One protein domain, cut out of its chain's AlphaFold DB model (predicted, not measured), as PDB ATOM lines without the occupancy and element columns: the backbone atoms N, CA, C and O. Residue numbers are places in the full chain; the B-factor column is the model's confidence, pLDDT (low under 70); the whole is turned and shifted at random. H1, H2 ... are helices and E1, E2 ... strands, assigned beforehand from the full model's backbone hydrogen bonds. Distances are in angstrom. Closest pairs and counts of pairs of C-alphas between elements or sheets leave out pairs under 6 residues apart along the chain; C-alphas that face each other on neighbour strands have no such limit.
ATOM      1  N   GLY A   8      30.287  18.980 103.375       93.38
ATOM      2  CA  GLY A   8      31.091  19.875 102.556       93.38
ATOM      3  C   GLY A   8      30.197  20.842 101.799       93.38
ATOM      4  O   GLY A   8      29.192  20.412 101.239       93.38
ATOM      5  N   VAL A   9      30.555  22.124 101.791       92.44
ATOM      6  CA  VAL A   9      29.747  23.183 101.165       92.44
ATOM      7  C   VAL A   9      30.588  23.959 100.162       92.44
ATOM      8  O   VAL A   9      31.637  24.473 100.534       92.44
ATOM      9  N   SER A  10      30.111  24.088  98.926       92.19
ATOM     10  CA  SER A  10      30.587  25.057  97.929       92.19
ATOM     11  C   SER A  10      29.488  26.091  97.674       92.19
ATOM     12  O   SER A  10      28.308  25.735  97.703       92.19
ATOM     13  N   SER A  11      29.856  27.340  97.404       87.00
ATOM     14  CA  SER A  11      28.900  28.427  97.160       87.00
ATOM     15  C   SER A  11      29.106  29.022  95.771       87.00
ATOM     16  O   SER A  11      30.227  29.353  95.399       87.00
ATOM     17  N   TYR A  12      28.021  29.208  95.026       83.25
ATOM     18  CA  TYR A  12      28.005  30.050  93.831       83.25
ATOM     19  C   TYR A  12      27.413  31.421  94.201       83.25
ATOM     20  O   TYR A  12      26.415  31.440  94.926       83.25
ATOM     21  N   PRO A  13      27.971  32.553  93.729       82.75
ATOM     22  CA  PRO A  13      29.045  32.681  92.736       82.75
ATOM     23  C   PRO A  13      30.479  32.691  93.295       82.75
ATOM     24  O   PRO A  13      31.405  32.728  92.493       82.75
ATOM     25  N   ASP A  14      30.675  32.627  94.618       77.12
ATOM     26  CA  ASP A  14      31.991  32.771  95.282       77.12
ATOM     27  C   ASP A  14      33.080  31.806  94.775       77.12
ATOM     28  O   ASP A  14      34.262  32.139  94.742       77.12
ATOM     29  N   ASP A  15      32.695  30.592  94.384       74.38
ATOM     30  CA  ASP A  15      33.601  29.548  93.894       74.38
ATOM     31  C   ASP A  15      33.886  29.662  92.375       74.38
ATOM     32  O   ASP A  15      34.652  28.877  91.816       74.38
ATOM     33  N   HIS A  16      33.263  30.629  91.680       76.38
ATOM     34  CA  HIS A  16      33.420  30.963  90.247       76.38
ATOM     35  C   HIS A  16      33.439  29.774  89.261       76.38
ATOM     36  O   HIS A  16      33.865  29.907  88.116       76.38
ATOM     37  N   SER A  17      32.976  28.609  89.704       82.75
ATOM     38  CA  SER A  17      33.064  27.343  88.992       82.75
ATOM     39  C   SER A  17      31.713  26.980  88.393       82.75
ATOM     40  O   SER A  17      30.663  27.305  88.946       82.75
ATOM     41  N   GLU A  18      31.744  26.257  87.278       86.56
ATOM     42  CA  GLU A  18      30.554  25.641  86.689       86.56
ATOM     43  C   GLU A  18      30.019  24.506  87.583       86.56
ATOM     44  O   GLU A  18      30.673  24.090  88.547       86.56
ATOM     45  N   SER A  19      28.828  23.986  87.274       87.12
ATOM     46  CA  SER A  19      28.108  22.992  88.092       87.12
ATOM     47  C   SER A  19      28.973  21.808  88.540       87.12
ATOM     48  O   SER A  19      28.972  21.448  89.722       87.12
ATOM     49  N   ASP A  20      29.756  21.235  87.626       89.50
ATOM     50  CA  ASP A  20      30.630  20.095  87.920       89.50
ATOM     51  C   ASP A  20      31.787  20.482  88.849       89.50
ATOM     52  O   ASP A  20      32.187  19.707  89.727       89.50
ATOM     53  N   GLY A  21      32.298  21.707  88.702       89.50
ATOM     54  CA  GLY A  21      33.328  22.269  89.566       89.50
ATOM     55  C   GLY A  21      32.826  22.461  90.997       89.50
ATOM     56  O   GLY A  21      33.461  21.961  91.927       89.50
ATOM     57  N   LEU A  22      31.643  23.058  91.170       89.12
ATOM     58  CA  LEU A  22      30.995  23.209  92.482       89.12
ATOM     59  C   LEU A  22      30.811  21.852  93.173       89.12
ATOM     60  O   LEU A  22      31.167  21.681  94.341       89.12
ATOM     61  N   LEU A  23      30.330  20.840  92.445       91.19
ATOM     62  CA  LEU A  23      30.126  19.505  93.013       91.19
ATOM     63  C   LEU A  23      31.447  18.867  93.475       91.19
ATOM     64  O   LEU A  23      31.514  18.233  94.537       91.19
ATOM     65  N   ARG A  24      32.518  19.042  92.690       90.44
ATOM     66  CA  ARG A  24      33.868  18.587  93.048       90.44
ATOM     67  C   ARG A  24      34.367  19.292  94.308       90.44
ATOM     68  O   ARG A  24      34.887  18.630  95.208       90.44
ATOM     69  N   HIS A  25      34.164  20.599  94.398       90.88
ATOM     70  CA  HIS A  25      34.594  21.423  95.522       90.88
ATOM     71  C   HIS A  25      33.825  21.104  96.812       90.88
ATOM     72  O   HIS A  25      34.442  20.917  97.865       90.88
ATOM     73  N   ALA A  26      32.507  20.890  96.736       91.56
ATOM     74  CA  ALA A  26      31.710  20.402  97.863       91.56
ATOM     75  C   ALA A  26      32.192  19.026  98.358       91.56
ATOM     76  O   ALA A  26      32.356  18.813  99.563       91.56
ATOM     77  N   ARG A  27      32.495  18.089  97.444       91.38
ATOM     78  CA  ARG A  27      33.056  16.771  97.807       91.38
ATOM     79  C   ARG A  27      34.424  16.887  98.469       91.38
ATOM     80  O   ARG A  27      34.677  16.215  99.471       91.38
ATOM     81  N   GLN A  28      35.290  17.747  97.945       89.12
ATOM     82  CA  GLN A  28      36.606  18.021  98.516       89.12
ATOM     83  C   GLN A  28      36.490  18.600  99.930       89.12
ATOM     84  O   GLN A  28      37.168  18.133 100.848       89.12
ATOM     85  N   ALA A  29      35.575  19.546 100.142       90.50
ATOM     86  CA  ALA A  29      35.293  20.095 101.459       90.50
ATOM     87  C   ALA A  29      34.726  19.030 102.420       90.50
ATOM     88  O   ALA A  29      35.167  18.934 103.562       90.50
ATOM     89  N   MET A  30      33.846  18.140 101.956       93.31
ATOM     90  CA  MET A  30      33.327  17.034 102.774       93.31
ATOM     91  C   MET A  30      34.444  16.075 103.195       93.31
ATOM     92  O   MET A  30      34.513  15.649 104.351       93.31
ATOM     93  N   TYR A  31      35.363  15.763 102.280       89.88
ATOM     94  CA  TYR A  31      36.501  14.908 102.598       89.88
ATOM     95  C   TYR A  31      37.408  15.543 103.661       89.88
ATOM     96  O   TYR A  31      37.889  14.848 104.557       89.88
ATOM     97  N   ARG A  32      37.560  16.872 103.650       85.75
ATOM     98  CA  ARG A  32      38.254  17.603 104.724       85.75
ATOM     99  C   ARG A  32      37.548  17.504 106.059       85.75
ATOM    100  O   ARG A  32      38.208  17.220 107.052       85.75
ATOM    101  N   ALA A  33      36.227  17.667 106.087       89.38
ATOM    102  CA  ALA A  33      35.456  17.461 107.309       89.38
ATOM    103  C   ALA A  33      35.694  16.054 107.891       89.38
ATOM    104  O   ALA A  33      35.795  15.894 109.105       89.38
ATOM    105  N   LYS A  34      35.875  15.036 107.035       89.62
ATOM    106  CA  LYS A  34      36.225  13.676 107.478       89.62
ATOM    107  C   LYS A  34      37.648  13.539 108.032       89.62
ATOM    108  O   LYS A  34      37.857  12.691 108.897       89.62
ATOM    109  N   GLN A  35      38.610  14.318 107.537       85.88
ATOM    110  CA  GLN A  35      39.995  14.303 108.027       85.88
ATOM    111  C   GLN A  35      40.187  15.141 109.297       85.88
ATOM    112  O   GLN A  35      40.951  14.750 110.171       85.88
ATOM    113  N   ASN A  36      39.459  16.250 109.432       83.12
ATOM    114  CA  ASN A  36      39.571  17.194 110.547       83.12
ATOM    115  C   ASN A  36      38.756  16.775 111.787       83.12
ATOM    116  O   ASN A  36      38.238  17.624 112.504       83.12
ATOM    117  N   GLY A  37      38.616  15.469 112.039       82.81
ATOM    118  CA  GLY A  37      37.939  14.946 113.233       82.81
ATOM    119  C   GLY A  37      36.516  14.415 113.026       82.81
ATOM    120  O   GLY A  37      35.966  13.835 113.958       82.81
ATOM    121  N   ARG A  38      35.956  14.498 111.806       89.06
ATOM    122  CA  ARG A  38      34.580  14.058 111.469       89.06
ATOM    123  C   ARG A  38      33.518  14.849 112.248       89.06
ATOM    124  O   ARG A  38      33.836  15.809 112.934       89.06
ATOM    125  N   ASN A  39      32.241  14.503 112.059       91.38
ATOM    126  CA  ASN A  39      31.098  15.165 112.706       91.38
ATOM    127  C   ASN A  39      31.128  16.707 112.609       91.38
ATOM    128  O   ASN A  39      30.914  17.415 113.587       91.38
ATOM    129  N   THR A  40      31.494  17.225 111.436       92.75
ATOM    130  CA  THR A  40      31.735  18.654 111.223       92.75
ATOM    131  C   THR A  40      31.377  19.059 109.800       92.75
ATOM    132  O   THR A  40      31.188  18.214 108.917       92.75
ATOM    133  N   LEU A  41      31.292  20.364 109.583       91.81
ATOM    134  CA  LEU A  41      31.050  20.986 108.295       91.81
ATOM    135  C   LEU A  41      32.302  21.742 107.873       91.81
ATOM    136  O   LEU A  41      32.879  22.489 108.659       91.81
ATOM    137  N   ASN A  42      32.698  21.577 106.618       89.75
ATOM    138  CA  ASN A  42      33.790  22.345 106.047       89.75
ATOM    139  C   ASN A  42      33.313  23.061 104.783       89.75
ATOM    140  O   ASN A  42      32.667  22.464 103.920       89.75
ATOM    141  N   ARG A  43      33.639  24.347 104.670       89.56
ATOM    142  CA  ARG A  43      33.352  25.142 103.474       89.56
ATOM    143  C   ARG A  43      34.525  25.045 102.510       89.56
ATOM    144  O   ARG A  43      35.678  24.949 102.934       89.56
ATOM    145  N   PHE A  44      34.230  25.013 101.221       87.56
ATOM    146  CA  PHE A  44      35.244  25.172 100.203       87.56
ATOM    147  C   PHE A  44      35.698  26.628 100.186       87.56
ATOM    148  O   PHE A  44      34.887  27.543 100.092       87.56
ATOM    149  N   ASP A  45      37.004  26.808 100.312       82.88
ATOM    150  CA  ASP A  45      37.692  28.077 100.159       82.88
ATOM    151  C   ASP A  45      38.922  27.777  99.285       82.88
ATOM    152  O   ASP A  45      39.797  27.006  99.713       82.88
ATOM    153  N   PRO A  46      38.992  28.314  98.054       74.12
ATOM    154  CA  PRO A  46      40.091  28.038  97.135       74.12
ATOM    155  C   PRO A  46      41.450  28.532  97.666       74.12
ATOM    156  O   PRO A  46      42.487  27.935  97.357       74.12
ATOM    157  N   GLY A  47      41.471  29.568  98.512       75.56
ATOM    158  CA  GLY A  47      42.674  30.045  99.194       75.56
ATOM    159  C   GLY A  47      43.172  29.045 100.239       75.56
ATOM    160  O   GLY A  47      44.346  28.656 100.224       75.56
ATOM    161  N   GLN A  48      42.271  28.544 101.089       73.12
ATOM    162  CA  GLN A  48      42.607  27.454 102.015       73.12
ATOM    163  C   GLN A  48      42.999  26.172 101.281       73.12
ATOM    164  O   GLN A  48      43.844  25.415 101.771       73.12
ATOM    165  N   ASP A  49      42.407  25.908 100.112       73.19
ATOM    166  CA  ASP A  49      42.737  24.727  99.328       73.19
ATOM    167  C   ASP A  49      44.192  24.706  98.876       73.19
ATOM    168  O   ASP A  49      44.899  23.725  99.126       73.19
ATOM    169  N   ARG A  50      44.675  25.821  98.325       77.44
ATOM    170  CA  ARG A  50      46.084  25.967  97.942       77.44
ATOM    171  C   ARG A  50      47.026  25.775  99.129       77.44
ATOM    172  O   ARG A  50      47.987  25.014  99.011       77.44
ATOM    173  N   LEU A  51      46.735  26.391 100.279       79.69
ATOM    174  CA  LEU A  51      47.548  26.224 101.492       79.69
ATOM    175  C   LEU A  51      47.609  24.763 101.952       79.69
ATOM    176  O   LEU A  51      48.671  24.264 102.328       79.69
ATOM    177  N   PHE A  52      46.479  24.060 101.921       79.12
ATOM    178  CA  PHE A  52      46.433  22.646 102.278       79.12
ATOM    179  C   PHE A  52      47.259  21.791 101.313       79.12
ATOM    180  O   PHE A  52      48.041  20.955 101.767       79.12
ATOM    181  N   GLN A  53      47.130  22.012  99.999       80.94
ATOM    182  CA  GLN A  53      47.918  21.289  98.996       80.94
ATOM    183  C   GLN A  53      49.420  21.539  99.179       80.94
ATOM    184  O   GLN A  53      50.204  20.591  99.153       80.94
ATOM    185  N   GLN A  54      49.826  22.782  99.458       85.25
ATOM    186  CA  GLN A  54      51.218  23.123  99.771       85.25
ATOM    187  C   GLN A  54      51.722  22.385 101.020       85.25
ATOM    188  O   GLN A  54      52.784  21.760 100.980       85.25
ATOM    189  N   ARG A  55      50.944  22.382 102.111       85.25
ATOM    190  CA  ARG A  55      51.294  21.654 103.346       85.25
ATOM    191  C   ARG A  55      51.388  20.147 103.118       85.25
ATOM    192  O   ARG A  55      52.306  19.505 103.629       85.25
ATOM    193  N   LEU A  56      50.467  19.570 102.347       85.19
ATOM    194  CA  LEU A  56      50.485  18.148 102.007       85.19
ATOM    195  C   LEU A  56      51.710  17.792 101.154       85.19
ATOM    196  O   LEU A  56      52.377  16.792 101.426       85.19
ATOM    197  N   ALA A  57      52.039  18.620 100.161       87.94
ATOM    198  CA  ALA A  57      53.234  18.456  99.341       87.94
ATOM    199  C   ALA A  57      54.515  18.544 100.186       87.94
ATOM    200  O   ALA A  57      55.399  17.697 100.046       87.94
ATOM    201  N   GLN A  58      54.590  19.502 101.114       88.44
ATOM    202  CA  GLN A  58      55.718  19.653 102.034       88.44
ATOM    203  C   GLN A  58      55.869  18.436 102.959       88.44
ATOM    204  O   GLN A  58      56.974  17.916 103.100       88.44
ATOM    205  N   ARG A  59      54.769  17.917 103.525       89.94
ATOM    206  CA  ARG A  59      54.781  16.678 104.329       89.94
ATOM    207  C   ARG A  59      55.297  15.482 103.536       89.94
ATOM    208  O   ARG A  59      56.166  14.764 104.018       89.94
ATOM    209  N   ARG A  60      54.807  15.291 102.307       90.06
ATOM    210  CA  ARG A  60      55.289  14.225 101.412       90.06
ATOM    211  C   ARG A  60      56.769  14.395 101.075       90.06
ATOM    212  O   ARG A  60      57.484  13.404 100.971       90.06
ATOM    213  N   ARG A  61      57.237  15.635 100.896       88.12
ATOM    214  CA  ARG A  61      58.658  15.925 100.669       88.12
ATOM    215  C   ARG A  61      59.502  15.519 101.874       88.12
ATOM    216  O   ARG A  61      60.470  14.801 101.684       88.12
ATOM    217  N   PHE A  62      59.112  15.919 103.084       87.75
ATOM    218  CA  PHE A  62      59.840  15.550 104.300       87.75
ATOM    219  C   PHE A  62      59.844  14.044 104.557       87.75
ATOM    220  O   PHE A  62      60.901  13.501 104.846       87.75
ATOM    221  N   ALA A  63      58.707  13.363 104.393       89.81
ATOM    222  CA  ALA A  63      58.642  11.908 104.540       89.81
ATOM    223  C   ALA A  63      59.636  11.201 103.598       89.81
ATOM    224  O   ALA A  63      60.419  10.369 104.044       89.81
ATOM    225  N   ARG A  64      59.686  11.618 102.325       90.62
ATOM    226  CA  ARG A  64      60.659  11.091 101.356       90.62
ATOM    227  C   ARG A  64      62.105  11.426 101.715       90.62
ATOM    228  O   ARG A  64      62.960  10.566 101.564       90.62
ATOM    229  N   ALA A  65      62.376  12.643 102.182       88.62
ATOM    230  CA  ALA A  65      63.723  13.039 102.589       88.62
ATOM    231  C   ALA A  65      64.229  12.192 103.769       88.62
ATOM    232  O   ALA A  65      65.392  11.802 103.784       88.62
ATOM    233  N   ILE A  66      63.351  11.847 104.719       88.25
ATOM    234  CA  ILE A  66      63.669  10.920 105.816       88.25
ATOM    235  C   ILE A  66      63.958   9.519 105.265       88.25
ATOM    236  O   ILE A  66      65.011   8.961 105.557       88.25
ATOM    237  N   GLU A  67      63.056   8.966 104.446       91.56
ATOM    238  CA  GLU A  67      63.211   7.623 103.857       91.56
ATOM    239  C   GLU A  67      64.499   7.479 103.036       91.56
ATOM    240  O   GLU A  67      65.099   6.408 103.001       91.56
ATOM    241  N   ARG A  68      64.928   8.556 102.376       91.62
ATOM    242  CA  ARG A  68      66.118   8.584 101.518       91.62
ATOM    243  C   ARG A  68      67.392   9.031 102.232       91.62
ATOM    244  O   ARG A  68      68.438   9.080 101.594       91.62
ATOM    245  N   GLY A  69      67.321   9.376 103.519       87.50
ATOM    246  CA  GLY A  69      68.471   9.898 104.261       87.50
ATOM    247  C   GLY A  69      68.990  11.242 103.732       87.50
ATOM    248  O   GLY A  69      70.160  11.556 103.906       87.50
ATOM    249  N   GLU A  70      68.135  12.047 103.096       89.00
ATOM    250  CA  GLU A  70      68.466  13.364 102.528       89.00
ATOM    251  C   GLU A  70      68.445  14.484 103.589       89.00
ATOM    252  O   GLU A  70      68.331  15.661 103.255       89.00
ATOM    253  N   LEU A  71      68.469  14.147 104.880       86.81
ATOM    254  CA  LEU A  71      68.491  15.111 105.976       86.81
ATOM    255  C   LEU A  71      69.863  15.088 106.647       86.81
ATOM    256  O   LEU A  71      70.289  14.053 107.154       86.81
ATOM    257  N   CYS A  72      70.531  16.238 106.684       87.94
ATOM    258  CA  CYS A  72      71.814  16.420 107.350       87.94
ATOM    259  C   CYS A  72      71.681  17.344 108.565       87.94
ATOM    260  O   CYS A  72      70.957  18.344 108.548       87.94
ATOM    261  N   LEU A  73      72.393  16.991 109.636       89.19
ATOM    262  CA  LEU A  73      72.471  17.784 110.855       89.19
ATOM    263  C   LEU A  73      73.713  18.673 110.782       89.19
ATOM    264  O   LEU A  73      74.833  18.177 110.669       89.19
ATOM    265  N   HIS A  74      73.504  19.980 110.830       90.69
ATOM    266  CA  HIS A  74      74.572  20.965 110.919       90.69
ATOM    267  C   HIS A  74      74.706  21.434 112.357       90.69
ATOM    268  O   HIS A  74      73.721  21.462 113.093       90.69
ATOM    269  N   TYR A  75      75.914  21.854 112.718       91.88
ATOM    270  CA  TYR A  75      76.212  22.366 114.043       91.88
ATOM    271  C   TYR A  75      76.805  23.765 113.940       91.88
ATOM    272  O   TYR A  75      77.818  23.956 113.264       91.88
ATOM    273  N   GLN A  76      76.191  24.728 114.622       92.81
ATOM    274  CA  GLN A  76      76.724  26.076 114.766       92.81
ATOM    275  C   GLN A  76      77.253  26.270 116.194       92.81
ATOM    276  O   GLN A  76      76.504  26.052 117.148       92.81
ATOM    277  N   PRO A  77      78.525  26.664 116.379       93.12
ATOM    278  CA  PRO A  77      79.056  26.940 117.706       93.12
ATOM    279  C   PRO A  77      78.442  28.221 118.277       93.12
ATOM    280  O   PRO A  77      78.318  29.233 117.585       93.12
ATOM    281  N   GLN A  78      78.108  28.184 119.560       95.38
ATOM    282  CA  GLN A  78      77.735  29.351 120.350       95.38
ATOM    283  C   GLN A  78      78.974  29.826 121.108       95.38
ATOM    284  O   GLN A  78      79.600  29.044 121.830       95.38
ATOM    285  N   ILE A  79      79.347  31.090 120.908       96.38
ATOM    286  CA  ILE A  79      80.573  31.675 121.456       96.38
ATOM    287  C   ILE A  79      80.212  32.678 122.547       96.38
ATOM    288  O   ILE A  79      79.384  33.567 122.340       96.38
ATOM    289  N   ASP A  80      80.855  32.545 123.703       95.81
ATOM    290  CA  ASP A  80      80.836  33.576 124.733       95.81
ATOM    291  C   ASP A  80      81.649  34.781 124.249       95.81
ATOM    292  O   ASP A  80      82.845  34.682 123.977       95.81
ATOM    293  N   MET A  81      80.996  35.936 124.122       94.56
ATOM    294  CA  MET A  81      81.604  37.129 123.527       94.56
ATOM    295  C   MET A  81      82.690  37.774 124.399       94.56
ATOM    296  O   MET A  81      83.514  38.519 123.872       94.56
ATOM    297  N   ALA A  82      82.697  37.523 125.710       96.56
ATOM    298  CA  ALA A  82      83.681  38.095 126.628       96.56
ATOM    299  C   ALA A  82      84.972  37.265 126.667       96.56
ATOM    300  O   ALA A  82      86.064  37.815 126.801       96.56
ATOM    301  N   THR A  83      84.846  35.945 126.544       95.25
ATOM    302  CA  THR A  83      85.957  34.988 126.666       95.25
ATOM    303  C   THR A  83      86.401  34.397 125.328       95.25
ATOM    304  O   THR A  83      87.450  33.755 125.266       95.25
ATOM    305  N   ALA A  84      85.618  34.600 124.264       92.56
ATOM    306  CA  ALA A  84      85.769  33.979 122.948       92.56
ATOM    307  C   ALA A  84      85.783  32.437 122.975       92.56
ATOM    308  O   ALA A  84      86.237  31.797 122.025       92.56
ATOM    309  N   GLN A  85      85.284  31.824 124.053       96.12
ATOM    310  CA  GLN A  85      85.223  30.374 124.187       96.12
ATOM    311  C   GLN A  85      83.913  29.820 123.632       96.12
ATOM    312  O   GLN A  85      82.856  30.446 123.716       96.12
ATOM    313  N   VAL A  86      83.982  28.609 123.077       94.44
ATOM    314  CA  VAL A  86      82.789  27.861 122.672       94.44
ATOM    315  C   VAL A  86      82.082  27.371 123.932       94.44
ATOM    316  O   VAL A  86      82.645  26.587 124.692       94.44
ATOM    317  N   ILE A  87      80.846  27.820 124.132       95.94
ATOM    318  CA  ILE A  87      80.013  27.471 125.294       95.94
ATOM    319  C   ILE A  87      78.896  26.481 124.958       95.94
ATOM    320  O   ILE A  87      78.248  25.944 125.853       95.94
ATOM    321  N   GLY A  88      78.671  26.214 123.673       94.56
ATOM    322  CA  GLY A  88      77.644  25.287 123.220       94.56
ATOM    323  C   GLY A  88      77.640  25.115 121.710       94.56
ATOM    324  O   GLY A  88      78.397  25.768 120.989       94.56
ATOM    325  N   LEU A  89      76.773  24.225 121.235       94.19
ATOM    326  CA  LEU A  89      76.510  23.993 119.819       94.19
ATOM    327  C   LEU A  89      75.000  23.927 119.607       94.19
ATOM    328  O   LEU A  89      74.307  23.172 120.289       94.19
ATOM    329  N   GLU A  90      74.504  24.686 118.641       94.00
ATOM    330  CA  GLU A  90      73.143  24.543 118.138       94.00
ATOM    331  C   GLU A  90      73.140  23.563 116.968       94.00
ATOM    332  O   GLU A  90      73.971  23.666 116.066       94.00
ATOM    333  N   ALA A  91      72.216  22.603 116.989       91.75
ATOM    334  CA  ALA A  91      72.052  21.635 115.918       91.75
ATOM    335  C   ALA A  91      70.800  21.967 115.097       91.75
ATOM    336  O   ALA A  91      69.699  22.002 115.648       91.75
ATOM    337  N   TRP A  92      70.941  22.160 113.781       89.12
ATOM    338  CA  TRP A  92      69.798  22.331 112.877       89.12
ATOM    339  C   TRP A  92      69.788  21.289 111.763       89.12
ATOM    340  O   TRP A  92      70.818  20.925 111.196       89.12
ATOM    341  N   CYS A  93      68.595  20.806 111.430       86.25
ATOM    342  CA  CYS A  93      68.395  19.836 110.362       86.25
ATOM    343  C   CYS A  93      68.096  20.560 109.045       86.25
ATOM    344  O   CYS A  93      67.117  21.304 108.956       86.25
ATOM    345  N   ALA A  94      68.897  20.305 108.012       82.62
ATOM    346  CA  ALA A  94      68.671  20.802 106.658       82.62
ATOM    347  C   ALA A  94      68.530  19.635 105.673       82.62
ATOM    348  O   ALA A  94      69.016  18.534 105.921       82.62
ATOM    349  N   GLY A  95      67.818  19.857 104.567       78.25
ATOM    350  CA  GLY A  95      67.747  18.882 103.483       78.25
ATOM    351  C   GLY A  95      68.959  19.016 102.566       78.25
ATOM    352  O   GLY A  95      69.247  20.117 102.103       78.25
ATOM    353  N   SER A  96      69.629  17.913 102.257       64.88
ATOM    354  CA  SER A  96      70.713  17.843 101.280       64.88
ATOM    355  C   SER A  96      70.133  17.720  99.868       64.88
ATOM    356  O   SER A  96      70.237  16.681  99.223       64.88
TER     357      SER A  96
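AT A GLANCE: This is residues 8 to 96 of the 101 residues of an uncharacterized protein of Halomonas sp. BC04 (UniProt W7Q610). A long hairpin, E2 and E3, and a small head of H1 and E1 make the ends of a rod, joined by the long helix H2. The 89 printed residues hold, in order, H1, E1, H2, E2 and E3, class mixed, with one antiparallel sheet, E2 - E3. It is extended, with radius of gyration of the C-alphas 22.4 A and spans 69 by 32 by 27 A.

IN THESE COORDINATES: E2 is residues 71 to 79, 25.7 A; E3, 86 to 95, 26.0 A, ends at C-alpha (67.747, 18.882, 103.483). H2 is residues 46 to 67, 31.6 A; H1, 19 to 35, 24.8 A, begins at C-alpha (28.108, 22.992, 88.092); E1, 41 to 43, 6.8 A.

HOW THE PARTS SIT: In the hairpin E2 and E3, N 74 and O 92 are within hydrogen-bond range, 2.9 A. The closest C-alphas of H2 and E2 are Ala 65 and Leu 71, 6.2 A; of H1 and E1, Ala 33 and Asn 42, 5.3 A. H1 and H2 are near each other; in both, every O i to N i+4 pair is within range.

THE WHOLE: The printed part has no cut and no long link; residue 96 is under pLDDT 70.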